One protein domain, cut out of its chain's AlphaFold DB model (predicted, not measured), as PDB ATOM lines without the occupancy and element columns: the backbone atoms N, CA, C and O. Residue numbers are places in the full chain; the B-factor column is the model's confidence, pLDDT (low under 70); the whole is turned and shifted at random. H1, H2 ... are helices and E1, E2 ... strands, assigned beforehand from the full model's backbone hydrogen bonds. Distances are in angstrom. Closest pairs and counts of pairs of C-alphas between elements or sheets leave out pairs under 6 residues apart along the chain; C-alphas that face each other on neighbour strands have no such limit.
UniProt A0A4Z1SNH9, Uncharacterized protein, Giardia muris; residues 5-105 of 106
ATOM      1  N   PHE A   5     159.813 206.377 118.548       83.19
ATOM      2  CA  PHE A   5     160.473 207.132 117.490       83.19
ATOM      3  C   PHE A   5     161.757 207.797 117.999       83.19
ATOM      4  O   PHE A   5     161.688 208.631 118.903       83.19
ATOM      5  N   LEU A   6     162.902 207.449 117.413       87.31
ATOM      6  CA  LEU A   6     164.233 207.918 117.807       87.31
ATOM      7  C   LEU A   6     164.745 208.919 116.766       87.31
ATOM      8  O   LEU A   6     164.690 208.675 115.560       87.31
ATOM      9  N   ARG A   7     165.199 210.080 117.232       83.12
ATOM     10  CA  ARG A   7     165.494 211.264 116.409       83.12
ATOM     11  C   ARG A   7     166.981 211.561 116.322       83.12
ATOM     12  O   ARG A   7     167.408 212.247 115.400       83.12
ATOM     13  N   THR A   8     167.757 211.075 117.279       85.94
ATOM     14  CA  THR A   8     169.195 211.313 117.368       85.94
ATOM     15  C   THR A   8     169.959 210.004 117.471       85.94
ATOM     16  O   THR A   8     169.441 208.997 117.958       85.94
ATOM     17  N   TRP A   9     171.229 210.038 117.069       87.56
ATOM     18  CA  TRP A   9     172.120 208.891 117.220       87.56
ATOM     19  C   TRP A   9     172.226 208.423 118.680       87.56
ATOM     20  O   TRP A   9     172.180 207.226 118.950       87.56
ATOM     21  N   GLY A  10     172.283 209.364 119.631       87.19
ATOM     22  CA  GLY A  10     172.311 209.054 121.063       87.19
ATOM     23  C   GLY A  10     171.086 208.263 121.526       87.19
ATOM     24  O   GLY A  10     171.239 207.258 122.211       87.19
ATOM     25  N   GLU A  11     169.885 208.648 121.085       89.19
ATOM     26  CA  GLU A  11     168.650 207.918 121.403       89.19
ATOM     27  C   GLU A  11     168.651 206.499 120.823       89.19
ATOM     28  O   GLU A  11     168.185 205.571 121.479       89.19
ATOM     29  N   VAL A  12     169.202 206.307 119.621       89.12
ATOM     30  CA  VAL A  12     169.358 204.975 119.021       89.12
ATOM     31  C   VAL A  12     170.332 204.111 119.817       89.12
ATOM     32  O   VAL A  12     170.013 202.960 120.122       89.12
ATOM     33  N   CYS A  13     171.487 204.653 120.204       87.12
ATOM     34  CA  CYS A  13     172.441 203.945 121.054       87.12
ATOM     35  C   CYS A  13     171.842 203.599 122.425       87.12
ATOM     36  O   CYS A  13     172.010 202.478 122.906       87.12
ATOM     37  N   ASP A  14     171.125 204.531 123.051       90.50
ATOM     38  CA  ASP A  14     170.475 204.304 124.342       90.50
ATOM     39  C   ASP A  14     169.376 203.241 124.238       90.50
ATOM     40  O   ASP A  14     169.283 202.373 125.112       90.50
ATOM     41  N   HIS A  15     168.588 203.255 123.158       90.00
ATOM     42  CA  HIS A  15     167.558 202.250 122.891       90.00
ATOM     43  C   HIS A  15     168.166 200.869 122.645       90.00
ATOM     44  O   HIS A  15     167.697 199.886 123.211       90.00
ATOM     45  N   TYR A  16     169.247 200.789 121.866       86.38
ATOM     46  CA  TYR A  16     169.986 199.543 121.652       86.38
ATOM     47  C   TYR A  16     170.491 198.944 122.973       86.38
ATOM     48  O   TYR A  16     170.306 197.756 123.229       86.38
ATOM     49  N   ASN A  17     171.078 199.769 123.844       88.94
ATOM     50  CA  ASN A  17     171.692 199.302 125.088       88.94
ATOM     51  C   ASN A  17     170.682 198.959 126.195       88.94
ATOM     52  O   ASN A  17     170.965 198.096 127.025       88.94
ATOM     53  N   ASN A  18     169.532 199.642 126.245       91.00
ATOM     54  CA  ASN A  18     168.614 199.561 127.387       91.00
ATOM     55  C   ASN A  18     167.219 199.023 127.036       91.00
ATOM     56  O   ASN A  18     166.497 198.577 127.928       91.00
ATOM     57  N   GLU A  19     166.818 199.059 125.764       90.00
ATOM     58  CA  GLU A  19     165.455 198.746 125.316       90.00
ATOM     59  C   GLU A  19     165.424 197.830 124.078       90.00
ATOM     60  O   GLU A  19     164.491 197.899 123.281       90.00
ATOM     61  N   ALA A  20     166.407 196.933 123.935       86.31
ATOM     62  CA  ALA A  20     166.596 196.074 122.756       86.31
ATOM     63  C   ALA A  20     165.340 195.294 122.307       86.31
ATOM     64  O   ALA A  20     165.111 195.123 121.111       86.31
ATOM     65  N   GLU A  21     164.505 194.861 123.256       88.56
ATOM     66  CA  GLU A  21     163.261 194.113 123.001       88.56
ATOM     67  C   GLU A  21     162.118 194.979 122.447       88.56
ATOM     68  O   GLU A  21     161.096 194.460 121.989       88.56
ATOM     69  N   LYS A  22     162.238 196.309 122.512       88.06
ATOM     70  CA  LYS A  22     161.213 197.228 122.017       88.06
ATOM     71  C   LYS A  22     161.488 197.601 120.569       88.06
ATOM     72  O   LYS A  22     162.610 197.928 120.192       88.06
ATOM     73  N   THR A  23     160.425 197.638 119.775       87.81
ATOM     74  CA  THR A  23     160.495 198.125 118.398       87.81
ATOM     75  C   THR A  23     160.663 199.639 118.385       87.81
ATOM     76  O   THR A  23     159.901 200.361 119.039       87.81
ATOM     77  N   PHE A  24     161.619 200.116 117.599       89.25
ATOM     78  CA  PHE A  24     161.820 201.536 117.352       89.25
ATOM     79  C   PHE A  24     161.731 201.864 115.866       89.25
ATOM     80  O   PHE A  24     161.803 200.980 115.014       89.25
ATOM     81  N   ALA A  25     161.590 203.152 115.578       87.50
ATOM     82  CA  ALA A  25     161.704 203.716 114.249       87.50
ATOM     83  C   ALA A  25     162.636 204.932 114.261       87.50
ATOM     84  O   ALA A  25     162.562 205.754 115.172       87.50
ATOM     85  N   ALA A  26     163.497 205.050 113.254       87.88
ATOM     86  CA  ALA A  26     164.412 206.173 113.070       87.88
ATOM     87  C   ALA A  26     164.597 206.461 111.575       87.88
ATOM     88  O   ALA A  26     164.547 205.543 110.758       87.88
ATOM     89  N   ILE A  27     164.832 207.721 111.203       87.19
ATOM     90  CA  ILE A  27     165.295 208.032 109.842       87.19
ATOM     91  C   ILE A  27     166.804 207.870 109.819       87.19
ATOM     92  O   ILE A  27     167.518 208.525 110.577       87.19
ATOM     93  N   MET A  28     167.280 206.990 108.948       89.25
ATOM     94  CA  MET A  28     168.692 206.666 108.832       89.25
ATOM     95  C   MET A  28     169.102 206.664 107.364       89.25
ATOM     96  O   MET A  28     168.321 206.328 106.472       89.25
ATOM     97  N   THR A  29     170.350 207.029 107.115       89.56
ATOM     98  CA  THR A  29     170.988 206.922 105.810       89.56
ATOM     99  C   THR A  29     171.662 205.564 105.702       89.56
ATOM    100  O   THR A  29     172.433 205.169 106.580       89.56
ATOM    101  N   ILE A  30     171.392 204.858 104.608       90.25
ATOM    102  CA  ILE A  30     172.055 203.596 104.281       90.25
ATOM    103  C   ILE A  30     173.470 203.909 103.793       90.25
ATOM    104  O   ILE A  30     173.641 204.601 102.790       90.25
ATOM    105  N   ILE A  31     174.489 203.406 104.488       89.62
ATOM    106  CA  ILE A  31     175.889 203.519 104.060       89.62
ATOM    107  C   ILE A  31     176.175 202.435 103.021       89.62
ATOM    108  O   ILE A  31     176.641 202.724 101.920       89.62
ATOM    109  N   ASP A  32     175.826 201.195 103.344       87.06
ATOM    110  CA  ASP A  32     175.904 200.027 102.470       87.06
ATOM    111  C   ASP A  32     174.735 199.072 102.774       87.06
ATOM    112  O   ASP A  32     173.833 199.417 103.527       87.06
ATOM    113  N   GLU A  33     174.704 197.878 102.179       79.19
ATOM    114  CA  GLU A  33     173.586 196.931 102.334       79.19
ATOM    115  C   GLU A  33     173.292 196.519 103.798       79.19
ATOM    116  O   GLU A  33     172.225 195.968 104.095       79.19
ATOM    117  N   PHE A  34     174.230 196.750 104.715       82.81
ATOM    118  CA  PHE A  34     174.159 196.320 106.111       82.81
ATOM    119  C   PHE A  34     174.236 197.492 107.085       82.81
ATOM    120  O   PHE A  34     173.581 197.461 108.126       82.81
ATOM    121  N   CYS A  35     175.004 198.520 106.741       88.69
ATOM    122  CA  CYS A  35     175.357 199.594 107.648       88.69
ATOM    123  C   CYS A  35     174.469 200.819 107.454       88.69
ATOM    124  O   CYS A  35     174.232 201.286 106.336       88.69
ATOM    125  N   THR A  36     174.049 201.407 108.569       89.75
ATOM    126  CA  THR A  36     173.264 202.645 108.591       89.75
ATOM    127  C   THR A  36     173.861 203.673 109.540       89.75
ATOM    128  O   THR A  36     174.552 203.335 110.499       89.75
ATOM    129  N   THR A  37     173.589 204.948 109.277       90.88
ATOM    130  CA  THR A  37     173.955 206.067 110.153       90.88
ATOM    131  C   THR A  37     172.823 207.084 110.217       90.88
ATOM    132  O   THR A  37     171.903 207.046 109.403       90.88
ATOM    133  N   MET A  38     172.871 208.002 111.176       85.81
ATOM    134  CA  MET A  38     171.920 209.109 111.277       85.81
ATOM    135  C   MET A  38     172.599 210.447 111.017       85.81
ATOM    136  O   MET A  38     173.793 210.622 111.258       85.81
ATOM    137  N   GLU A  39     171.812 211.412 110.553       75.12
ATOM    138  CA  GLU A  39     172.252 212.801 110.466       75.12
ATOM    139  C   GLU A  39     172.612 213.340 111.864       75.12
ATOM    140  O   GLU A  39     171.938 213.040 112.851       75.12
ATOM    141  N   GLY A  40     173.702 214.108 111.956       68.31
ATOM    142  CA  GLY A  40     174.234 214.593 113.236       68.31
ATOM    143  C   GLY A  40     175.014 213.547 114.042       68.31
ATOM    144  O   GLY A  40     175.343 213.787 115.202       68.31
ATOM    145  N   ASN A  41     175.312 212.383 113.458       76.88
ATOM    146  CA  ASN A  41     176.302 211.471 114.011       76.88
ATOM    147  C   ASN A  41     177.715 212.015 113.740       76.88
ATOM    148  O   ASN A  41     178.271 211.820 112.663       76.88
ATOM    149  N   ASP A  42     178.289 212.696 114.733       68.69
ATOM    150  CA  ASP A  42     179.651 213.251 114.678       68.69
ATOM    151  C   ASP A  42     180.750 212.184 114.883       68.69
ATOM    152  O   ASP A  42     181.935 212.508 114.982       68.69
ATOM    153  N   SER A  43     180.368 210.909 114.986       68.19
ATOM    154  CA  SER A  43     181.283 209.777 115.105       68.19
ATOM    155  C   SER A  43     181.263 208.924 113.836       68.19
ATOM    156  O   SER A  43     180.242 208.841 113.160       68.19
ATOM    157  N   ASP A  44     182.349 208.200 113.555       73.00
ATOM    158  CA  ASP A  44     182.389 207.179 112.490       73.00
ATOM    159  C   ASP A  44     181.540 205.928 112.834       73.00
ATOM    160  O   ASP A  44     181.738 204.845 112.280       73.00
ATOM    161  N   ALA A  45     180.616 206.035 113.797       80.50
ATOM    162  CA  ALA A  45     179.769 204.935 114.218       80.50
ATOM    163  C   ALA A  45     178.705 204.626 113.161       80.50
ATOM    164  O   ALA A  45     178.126 205.517 112.543       80.50
ATOM    165  N   SER A  46     178.412 203.344 112.995       89.12
ATOM    166  CA  SER A  46     177.306 202.858 112.180       89.12
ATOM    167  C   SER A  46     176.609 201.714 112.904       89.12
ATOM    168  O   SER A  46     177.191 201.077 113.786       89.12
ATOM    169  N   LEU A  47     175.345 201.491 112.562       88.88
ATOM    170  CA  LEU A  47     174.594 200.325 112.998       88.88
ATOM    171  C   LEU A  47     174.669 199.283 111.898       88.88
ATOM    172  O   LEU A  47     174.227 199.545 110.778       88.88
ATOM    173  N   ASP A  48     175.226 198.129 112.248       90.50
ATOM    174  CA  ASP A  48     175.351 196.973 111.375       90.50
ATOM    175  C   ASP A  48     174.152 196.034 111.574       90.50
ATOM    176  O   ASP A  48     173.914 195.516 112.666       90.50
ATOM    177  N   PHE A  49     173.393 195.828 110.499       90.00
ATOM    178  CA  PHE A  49     172.252 194.921 110.433       90.00
ATOM    179  C   PHE A  49     172.557 193.638 109.637       90.00
ATOM    180  O   PHE A  49     171.645 193.013 109.091       90.00
ATOM    181  N   SER A  50     173.825 193.238 109.517       89.81
ATOM    182  CA  SER A  50     174.248 192.019 108.809       89.81
ATOM    183  C   SER A  50     173.614 190.739 109.345       89.81
ATOM    184  O   SER A  50     173.203 189.894 108.549       89.81
ATOM    185  N   ASP A  51     173.426 190.649 110.660       90.81
ATOM    186  CA  ASP A  51     172.810 189.494 111.323       90.81
ATOM    187  C   ASP A  51     171.269 189.572 111.416       90.81
ATOM    188  O   ASP A  51     170.630 188.709 112.021       90.81
ATOM    189  N   PHE A  52     170.642 190.595 110.821       91.50
ATOM    190  CA  PHE A  52     169.203 190.837 110.937       91.50
ATOM    191  C   PHE A  52     168.432 190.250 109.753       91.50
ATOM    192  O   PHE A  52     168.864 190.287 108.600       91.50
ATOM    193  N   THR A  53     167.214 189.781 110.020       92.25
ATOM    194  CA  THR A  53     166.230 189.517 108.968       92.25
ATOM    195  C   THR A  53     165.735 190.850 108.418       92.25
ATOM    196  O   THR A  53     165.113 191.632 109.141       92.25
ATOM    197  N   LYS A  54     166.010 191.106 107.136       88.81
ATOM    198  CA  LYS A  54     165.729 192.388 106.485       88.81
ATOM    199  C   LYS A  54     164.478 192.335 105.619       88.81
ATOM    200  O   LYS A  54     164.304 191.411 104.824       88.81
ATOM    201  N   TYR A  55     163.671 193.385 105.701       88.25
ATOM    202  CA  TYR A  55     162.524 193.612 104.829       88.25
ATOM    203  C   TYR A  55     162.661 194.949 104.098       88.25
ATOM    204  O   TYR A  55     162.952 195.968 104.715       88.25
ATOM    205  N   GLY A  56     162.401 194.952 102.791       84.00
ATOM    206  CA  GLY A  56     162.534 196.141 101.942       84.00
ATOM    207  C   GLY A  56     163.883 196.216 101.221       84.00
ATOM    208  O   GLY A  56     164.900 195.728 101.706       84.00
ATOM    209  N   ALA A  57     163.871 196.796 100.020       84.31
ATOM    210  CA  ALA A  57     165.075 196.995  99.221       84.31
ATOM    211  C   ALA A  57     165.781 198.289  99.639       84.31
ATOM    212  O   ALA A  57     165.136 199.327  99.802       84.31
ATOM    213  N   VAL A  58     167.107 198.228  99.762       86.56
ATOM    214  CA  VAL A  58     167.937 199.364 100.171       86.56
ATOM    215  C   VAL A  58     168.846 199.832  99.043       86.56
ATOM    216  O   VAL A  58     169.317 199.039  98.227       86.56
ATOM    217  N   GLN A  59     169.108 201.134  99.023       87.81
ATOM    218  CA  GLN A  59     170.068 201.777  98.142       87.81
ATOM    219  C   GLN A  59     171.030 202.614  98.989       87.81
ATOM    220  O   GLN A  59     170.603 203.446  99.788       87.81
ATOM    221  N   SER A  60     172.332 202.395  98.795       89.12
ATOM    222  CA  SER A  60     173.384 203.175  99.454       89.12
ATOM    223  C   SER A  60     173.253 204.667  99.127       89.12
ATOM    224  O   SER A  60     172.978 205.047  97.986       89.12
ATOM    225  N   GLY A  61     173.440 205.504 100.146       86.19
ATOM    226  CA  GLY A  61     173.340 206.960 100.082       86.19
ATOM    227  C   GLY A  61     171.919 207.516 100.203       86.19
ATOM    228  O   GLY A  61     171.760 208.733 100.270       86.19
ATOM    229  N   CYS A  62     170.892 206.665 100.249       86.00
ATOM    230  CA  CYS A  62     169.503 207.094 100.389       86.00
ATOM    231  C   CYS A  62     169.034 207.046 101.851       86.00
ATOM    232  O   CYS A  62     169.522 206.250 102.660       86.00
ATOM    233  N   GLN A  63     168.070 207.910 102.178       86.56
ATOM    234  CA  GLN A  63     167.414 207.940 103.481       86.56
ATOM    235  C   GLN A  63     166.230 206.977 103.515       86.56
ATOM    236  O   GLN A  63     165.445 206.871 102.570       86.56
ATOM    237  N   TYR A  64     166.110 206.278 104.633       87.25
ATOM    238  CA  TYR A  64     165.042 205.332 104.891       87.25
ATOM    239  C   TYR A  64     164.483 205.572 106.279       87.25
ATOM    240  O   TYR A  64     165.207 205.898 107.220       87.25
ATOM    241  N   LEU A  65     163.186 205.329 106.415       86.12
ATOM    242  CA  LEU A  65     162.631 204.977 107.700       86.12
ATOM    243  C   LEU A  65     163.076 203.549 108.019       86.12
ATOM    244  O   LEU A  65     162.656 202.593 107.365       86.12
ATOM    245  N   VAL A  66     163.921 203.428 109.031       89.31
ATOM    246  CA  VAL A  66     164.364 202.158 109.588       89.31
ATOM    247  C   VAL A  66     163.481 201.835 110.773       89.31
ATOM    248  O   VAL A  66     163.372 202.631 111.703       89.31
ATOM    249  N   ILE A  67     162.861 200.665 110.741       89.19
ATOM    250  CA  ILE A  67     162.086 200.129 111.854       89.19
ATOM    251  C   ILE A  67     162.750 198.842 112.273       89.19
ATOM    252  O   ILE A  67     162.843 197.913 111.474       89.19
ATOM    253  N   ALA A  68     163.215 198.775 113.509       90.06
ATOM    254  CA  ALA A  68     163.961 197.623 113.972       90.06
ATOM    255  C   ALA A  68     163.546 197.202 115.374       90.06
ATOM    256  O   ALA A  68     163.060 197.989 116.190       90.06
ATOM    257  N   ASN A  69     163.743 195.916 115.631       90.94
ATOM    258  CA  ASN A  69     163.675 195.324 116.949       90.94
ATOM    259  C   ASN A  69     164.923 194.457 117.121       90.94
ATOM    260  O   ASN A  69     165.102 193.465 116.408       90.94
ATOM    261  N   PHE A  70     165.796 194.870 118.038       88.38
ATOM    262  CA  PHE A  70     167.085 194.221 118.253       88.38
ATOM    263  C   PHE A  70     166.925 192.850 118.925       88.38
ATOM    264  O   PHE A  70     167.614 191.915 118.544       88.38
ATOM    265  N   GLY A  71     165.964 192.687 119.843       87.06
ATOM    266  CA  GLY A  71     165.666 191.400 120.488       87.06
ATOM    267  C   GLY A  71     165.135 190.334 119.521       87.06
ATOM    268  O   GLY A  71     165.392 189.142 119.689       87.06
ATOM    269  N   LEU A  72     164.443 190.758 118.459       88.12
ATOM    270  CA  LEU A  72     163.930 189.868 117.411       88.12
ATOM    271  C   LEU A  72     164.878 189.700 116.216       88.12
ATOM    272  O   LEU A  72     164.591 188.878 115.347       88.12
ATOM    273  N   ASN A  73     165.981 190.454 116.148       91.00
ATOM    274  CA  ASN A  73     166.870 190.531 114.982       91.00
ATOM    275  C   ASN A  73     166.111 190.813 113.673       91.00
ATOM    276  O   ASN A  73     166.350 190.173 112.647       91.00
ATOM    277  N   VAL A  74     165.159 191.750 113.703       89.81
ATOM    278  CA  VAL A  74     164.364 192.138 112.527       89.81
ATOM    279  C   VAL A  74     164.542 193.620 112.241       89.81
ATOM    280  O   VAL A  74     164.483 194.445 113.153       89.81
ATOM    281  N   VAL A  75     164.710 193.950 110.960       91.31
ATOM    282  CA  VAL A  75     164.739 195.324 110.460       91.31
ATOM    283  C   VAL A  75     163.910 195.460 109.184       91.31
ATOM    284  O   VAL A  75     163.938 194.604 108.300       91.31
ATOM    285  N   GLN A  76     163.168 196.556 109.079       89.19
ATOM    286  CA  GLN A  76     162.426 196.950 107.895       89.19
ATOM    287  C   GLN A  76     162.895 198.321 107.417       89.19
ATOM    288  O   GLN A  76     162.983 199.270 108.196       89.19
ATOM    289  N   PHE A  77     163.149 198.412 106.116       88.44
ATOM    290  CA  PHE A  77     163.556 199.622 105.425       88.44
ATOM    291  C   PHE A  77     162.409 200.107 104.544       88.44
ATOM    292  O   PHE A  77     162.007 199.434 103.592       88.44
ATOM    293  N   LEU A  78     161.885 201.287 104.856       85.44
ATOM    294  CA  LEU A  78     160.870 201.960 104.051       85.44
ATOM    295  C   LEU A  78     161.504 203.200 103.406       85.44
ATOM    296  O   LEU A  78     162.035 204.036 104.143       85.44
ATOM    297  N   PRO A  79     161.506 203.319 102.061       83.06
ATOM    298  CA  PRO A  79     162.058 204.487 101.383       83.06
ATOM    299  C   PRO A  79     161.460 205.772 101.948       83.06
ATOM    300  O   PRO A  79     160.241 205.875 102.096       83.06
ATOM    301  N   PHE A  80     162.315 206.740 102.270       77.12
ATOM    302  CA  PHE A  80     161.884 208.034 102.776       77.12
ATOM    303  C   PHE A  80     162.319 209.130 101.806       77.12
ATOM    304  O   PHE A  80     163.495 209.476 101.717       77.12
ATOM    305  N   GLU A  81     161.351 209.676 101.071       67.69
ATOM    306  CA  GLU A  81     161.549 210.838 100.206       67.69
ATOM    307  C   GLU A  81     161.017 212.083 100.923       67.69
ATOM    308  O   GLU A  81     159.849 212.448 100.805       67.69
ATOM    309  N   GLY A  82     161.871 212.725 101.720       62.00
ATOM    310  CA  GLY A  82     161.528 213.951 102.429       62.00
ATOM    311  C   GLY A  82     162.753 214.630 103.026       62.00
ATOM    312  O   GLY A  82     163.744 213.978 103.345       62.00
ATOM    313  N   THR A  83     162.701 215.951 103.185       58.81
ATOM    314  CA  THR A  83     163.657 216.663 104.039       58.81
ATOM    315  C   THR A  83     163.276 216.456 105.494       58.81
ATOM    316  O   THR A  83     162.117 216.607 105.876       58.81
ATOM    317  N   VAL A  84     164.272 216.134 106.311       60.16
ATOM    318  CA  VAL A  84     164.138 215.918 107.748       60.16
ATOM    319  C   VAL A  84     163.962 217.271 108.451       60.16
ATOM    320  O   VAL A  84     164.869 217.788 109.095       60.16
ATOM    321  N   ASP A  85     162.800 217.904 108.281       62.44
ATOM    322  CA  ASP A  85     162.451 219.144 108.978       62.44
ATOM    323  C   ASP A  85     161.526 218.869 110.195       62.44
ATOM    324  O   ASP A  85     160.758 217.904 110.190       62.44
ATOM    325  N   PRO A  86     161.565 219.699 111.259       55.81
ATOM    326  CA  PRO A  86     160.728 219.563 112.465       55.81
ATOM    327  C   PRO A  86     159.210 219.435 112.242       55.81
ATOM    328  O   PRO A  86     158.525 218.814 113.054       55.81
ATOM    329  N   GLN A  87     158.676 220.021 111.174       56.62
ATOM    330  CA  GLN A  87     157.273 219.940 110.773       56.62
ATOM    331  C   GLN A  87     156.984 218.614 110.056       56.62
ATOM    332  O   GLN A  87     156.032 217.921 110.419       56.62
ATOM    333  N   SER A  88     157.860 218.217 109.127       61.38
ATOM    334  CA  SER A  88     157.838 216.907 108.463       61.38
ATOM    335  C   SER A  88     157.883 215.762 109.486       61.38
ATOM    336  O   SER A  88     157.204 214.749 109.324       61.38
ATOM    337  N   TRP A  89     158.571 215.959 110.615       61.94
ATOM    338  CA  TRP A  89     158.581 215.029 111.747       61.94
ATOM    339  C   TRP A  89     157.230 214.856 112.451       61.94
ATOM    340  O   TRP A  89     156.869 213.741 112.830       61.94
ATOM    341  N   ALA A  90     156.472 215.935 112.648       62.34
ATOM    342  CA  ALA A  90     155.163 215.862 113.294       62.34
ATOM    343  C   ALA A  90     154.135 215.142 112.408       62.34
ATOM    344  O   ALA A  90     153.300 214.385 112.907       62.34
ATOM    345  N   ASP A  91     154.217 215.353 111.095       60.91
ATOM    346  CA  ASP A  91     153.357 214.678 110.126       60.91
ATOM    347  C   ASP A  91     153.738 213.203 109.968       60.91
ATOM    348  O   ASP A  91     152.862 212.346 109.849       60.91
ATOM    349  N   PHE A  92     155.023 212.882 110.106       64.81
ATOM    350  CA  PHE A  92     155.502 211.508 110.127       64.81
ATOM    351  C   PHE A  92     155.016 210.714 111.346       64.81
ATOM    352  O   PHE A  92     154.531 209.594 111.203       64.81
ATOM    353  N   ILE A  93     155.072 211.305 112.545       63.91
ATOM    354  CA  ILE A  93     154.558 210.674 113.773       63.91
ATOM    355  C   ILE A  93     153.064 210.362 113.628       63.91
ATOM    356  O   ILE A  93     152.644 209.241 113.914       63.91
ATOM    357  N   LYS A  94     152.269 211.292 113.081       64.56
ATOM    358  CA  LYS A  94     150.851 211.031 112.770       64.56
ATOM    359  C   LYS A  94     150.671 209.881 111.780       64.56
ATOM    360  O   LYS A  94     149.732 209.102 111.911       64.56
ATOM    361  N   LEU A  95     151.568 209.756 110.802       62.25
ATOM    362  CA  LEU A  95     151.549 208.658 109.840       62.25
ATOM    363  C   LEU A  95     151.815 207.314 110.531       62.25
ATOM    364  O   LEU A  95     151.117 206.346 110.248       62.25
ATOM    365  N   THR A  96     152.723 207.266 111.512       57.59
ATOM    366  CA  THR A  96     152.957 206.059 112.331       57.59
ATOM    367  C   THR A  96     151.810 205.715 113.291       57.59
ATOM    368  O   THR A  96     151.660 204.566 113.715       57.59
ATOM    369  N   GLU A  97     150.962 206.693 113.613       62.34
ATOM    370  CA  GLU A  97     149.725 206.501 114.376       62.34
ATOM    371  C   GLU A  97     148.547 206.041 113.504       62.34
ATOM    372  O   GLU A  97     147.536 205.600 114.056       62.34
ATOM    373  N   SER A  98     148.677 206.104 112.174       61.72
ATOM    374  CA  SER A  98     147.648 205.652 111.238       61.72
ATOM    375  C   SER A  98     147.486 204.130 111.247       61.72
ATOM    376  O   SER A  98     148.445 203.369 111.420       61.72
ATOM    377  N   ASP A  99     146.257 203.674 111.019       57.00
ATOM    378  CA  ASP A  99     145.946 202.244 110.943       57.00
ATOM    379  C   ASP A  99     146.623 201.563 109.741       57.00
ATOM    380  O   ASP A  99     146.994 200.394 109.829       57.00
ATOM    381  N   GLU A 100     146.867 202.299 108.651       56.69
ATOM    382  CA  GLU A 100     147.602 201.807 107.479       56.69
ATOM    383  C   GLU A 100     149.047 201.464 107.831       56.69
ATOM    384  O   GLU A 100     149.516 200.370 107.514       56.69
ATOM    385  N   PHE A 101     149.738 202.344 108.557       61.50
ATOM    386  CA  PHE A 101     151.097 202.066 109.000       61.50
ATOM    387  C   PHE A 101     151.122 200.905 109.996       61.50
ATOM    388  O   PHE A 101     151.930 199.994 109.862       61.50
ATOM    389  N   ARG A 102     150.186 200.868 110.951       57.06
ATOM    390  CA  ARG A 102     150.078 199.762 111.918       57.06
ATOM    391  C   ARG A 102     149.829 198.409 111.252       57.06
ATOM    392  O   ARG A 102     150.326 197.407 111.756       57.06
ATOM    393  N   SER A 103     149.108 198.384 110.130       58.25
ATOM    394  CA  SER A 103     148.823 197.160 109.371       58.25
ATOM    395  C   SER A 103     150.057 196.530 108.713       58.25
ATOM    396  O   SER A 103     150.040 195.338 108.430       58.25
ATOM    397  N   LEU A 104     151.147 197.288 108.537       54.97
ATOM    398  CA  LEU A 104     152.421 196.764 108.023       54.97
ATOM    399  C   LEU A 104     153.144 195.839 109.021       54.97
ATOM    400  O   LEU A 104     154.097 195.169 108.632       54.97
ATOM    401  N   PHE A 105     152.702 195.798 110.283       51.62
ATOM    402  CA  PHE A 105     153.349 195.066 111.382       51.62
ATOM    403  C   PHE A 105     152.462 193.971 112.003       51.62
ATOM    404  O   PHE A 105     152.739 193.553 113.132       51.62
TER     405      PHE A 105
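AT A GLANCE: This is residues 5 to 105 of the 106 residues of an uncharacterized protein of Giardia muris (UniProt A0A4Z1SNH9). A strongly twisted, curled sheet of five strands has H1 over one face, while H2 and H3 form an arm set off from the sheet, with residues 97 to 104 sticking out free. The long link of residues 38 to 52 runs between edge strands E2 and E3. The 101 printed residues hold H1 E1 E2 E3 E4 E5 H2 H3 in chain order, a mixed class; the sheet, E2 E1 E4 E5 E3, is mixed. It is compact, with a radius of gyration of the C-alphas of 12.8 A and spans of 31 by 28 by 28 A.

IN THESE COORDINATES: H1, residues 9 to 18, begins at C-alpha (172.120, 208.891, 117.220) and is 14.2 A long. E1 is residues 24 to 30, 16.7 A; E2 is 35 to 37; E3 is 53 to 55. E4 is 63 to 69, 18.8 A, and E5 is 74 to 79, 16.8 A. H2 is 86 to 97, 17.2 A; H3, 99 to 103, ends at C-alpha (148.823, 197.160, 109.371).

HOW THE PARTS SIT: E1 and E4 are antiparallel at 139 degrees, with N 26 and O 66 2.9 A apart, within hydrogen-bond range. The hairpin E1 and E2 has N 29 and O 37 at 2.8 A, and the hairpin E4 and E5 has N 67 and O 76 at 2.9 A. E3 is parallel to E5, with N 77 and O 55 at 2.8 A. H1 is on the sheet at a height of 9.9 A, along the strands, at 6 degrees to E4 on the local plane; its C-alpha closest to E1 is that of Val 12, 7.8 A from that of Ala 26. H2 is only just not on the sheet, with 4 pairs of C-alphas within 10 A. H2 and H3 are close but not clearly touching, the closest C-alphas, Leu 95 and Phe 101, being 6.7 A apart; both are apart from H1. Every O i to N i+4 pair is within hydrogen-bond range in H1 and H3, and 7 of 8 in H2.

THE WHOLE: The C-alphas farthest apart, Asp 44 and Asp 99, are 36.8 A apart. The printed part has no cut, and the link E2 to E3 is long. Confidence is under 70 at residues 40, 42 to 43 and 81 to 105.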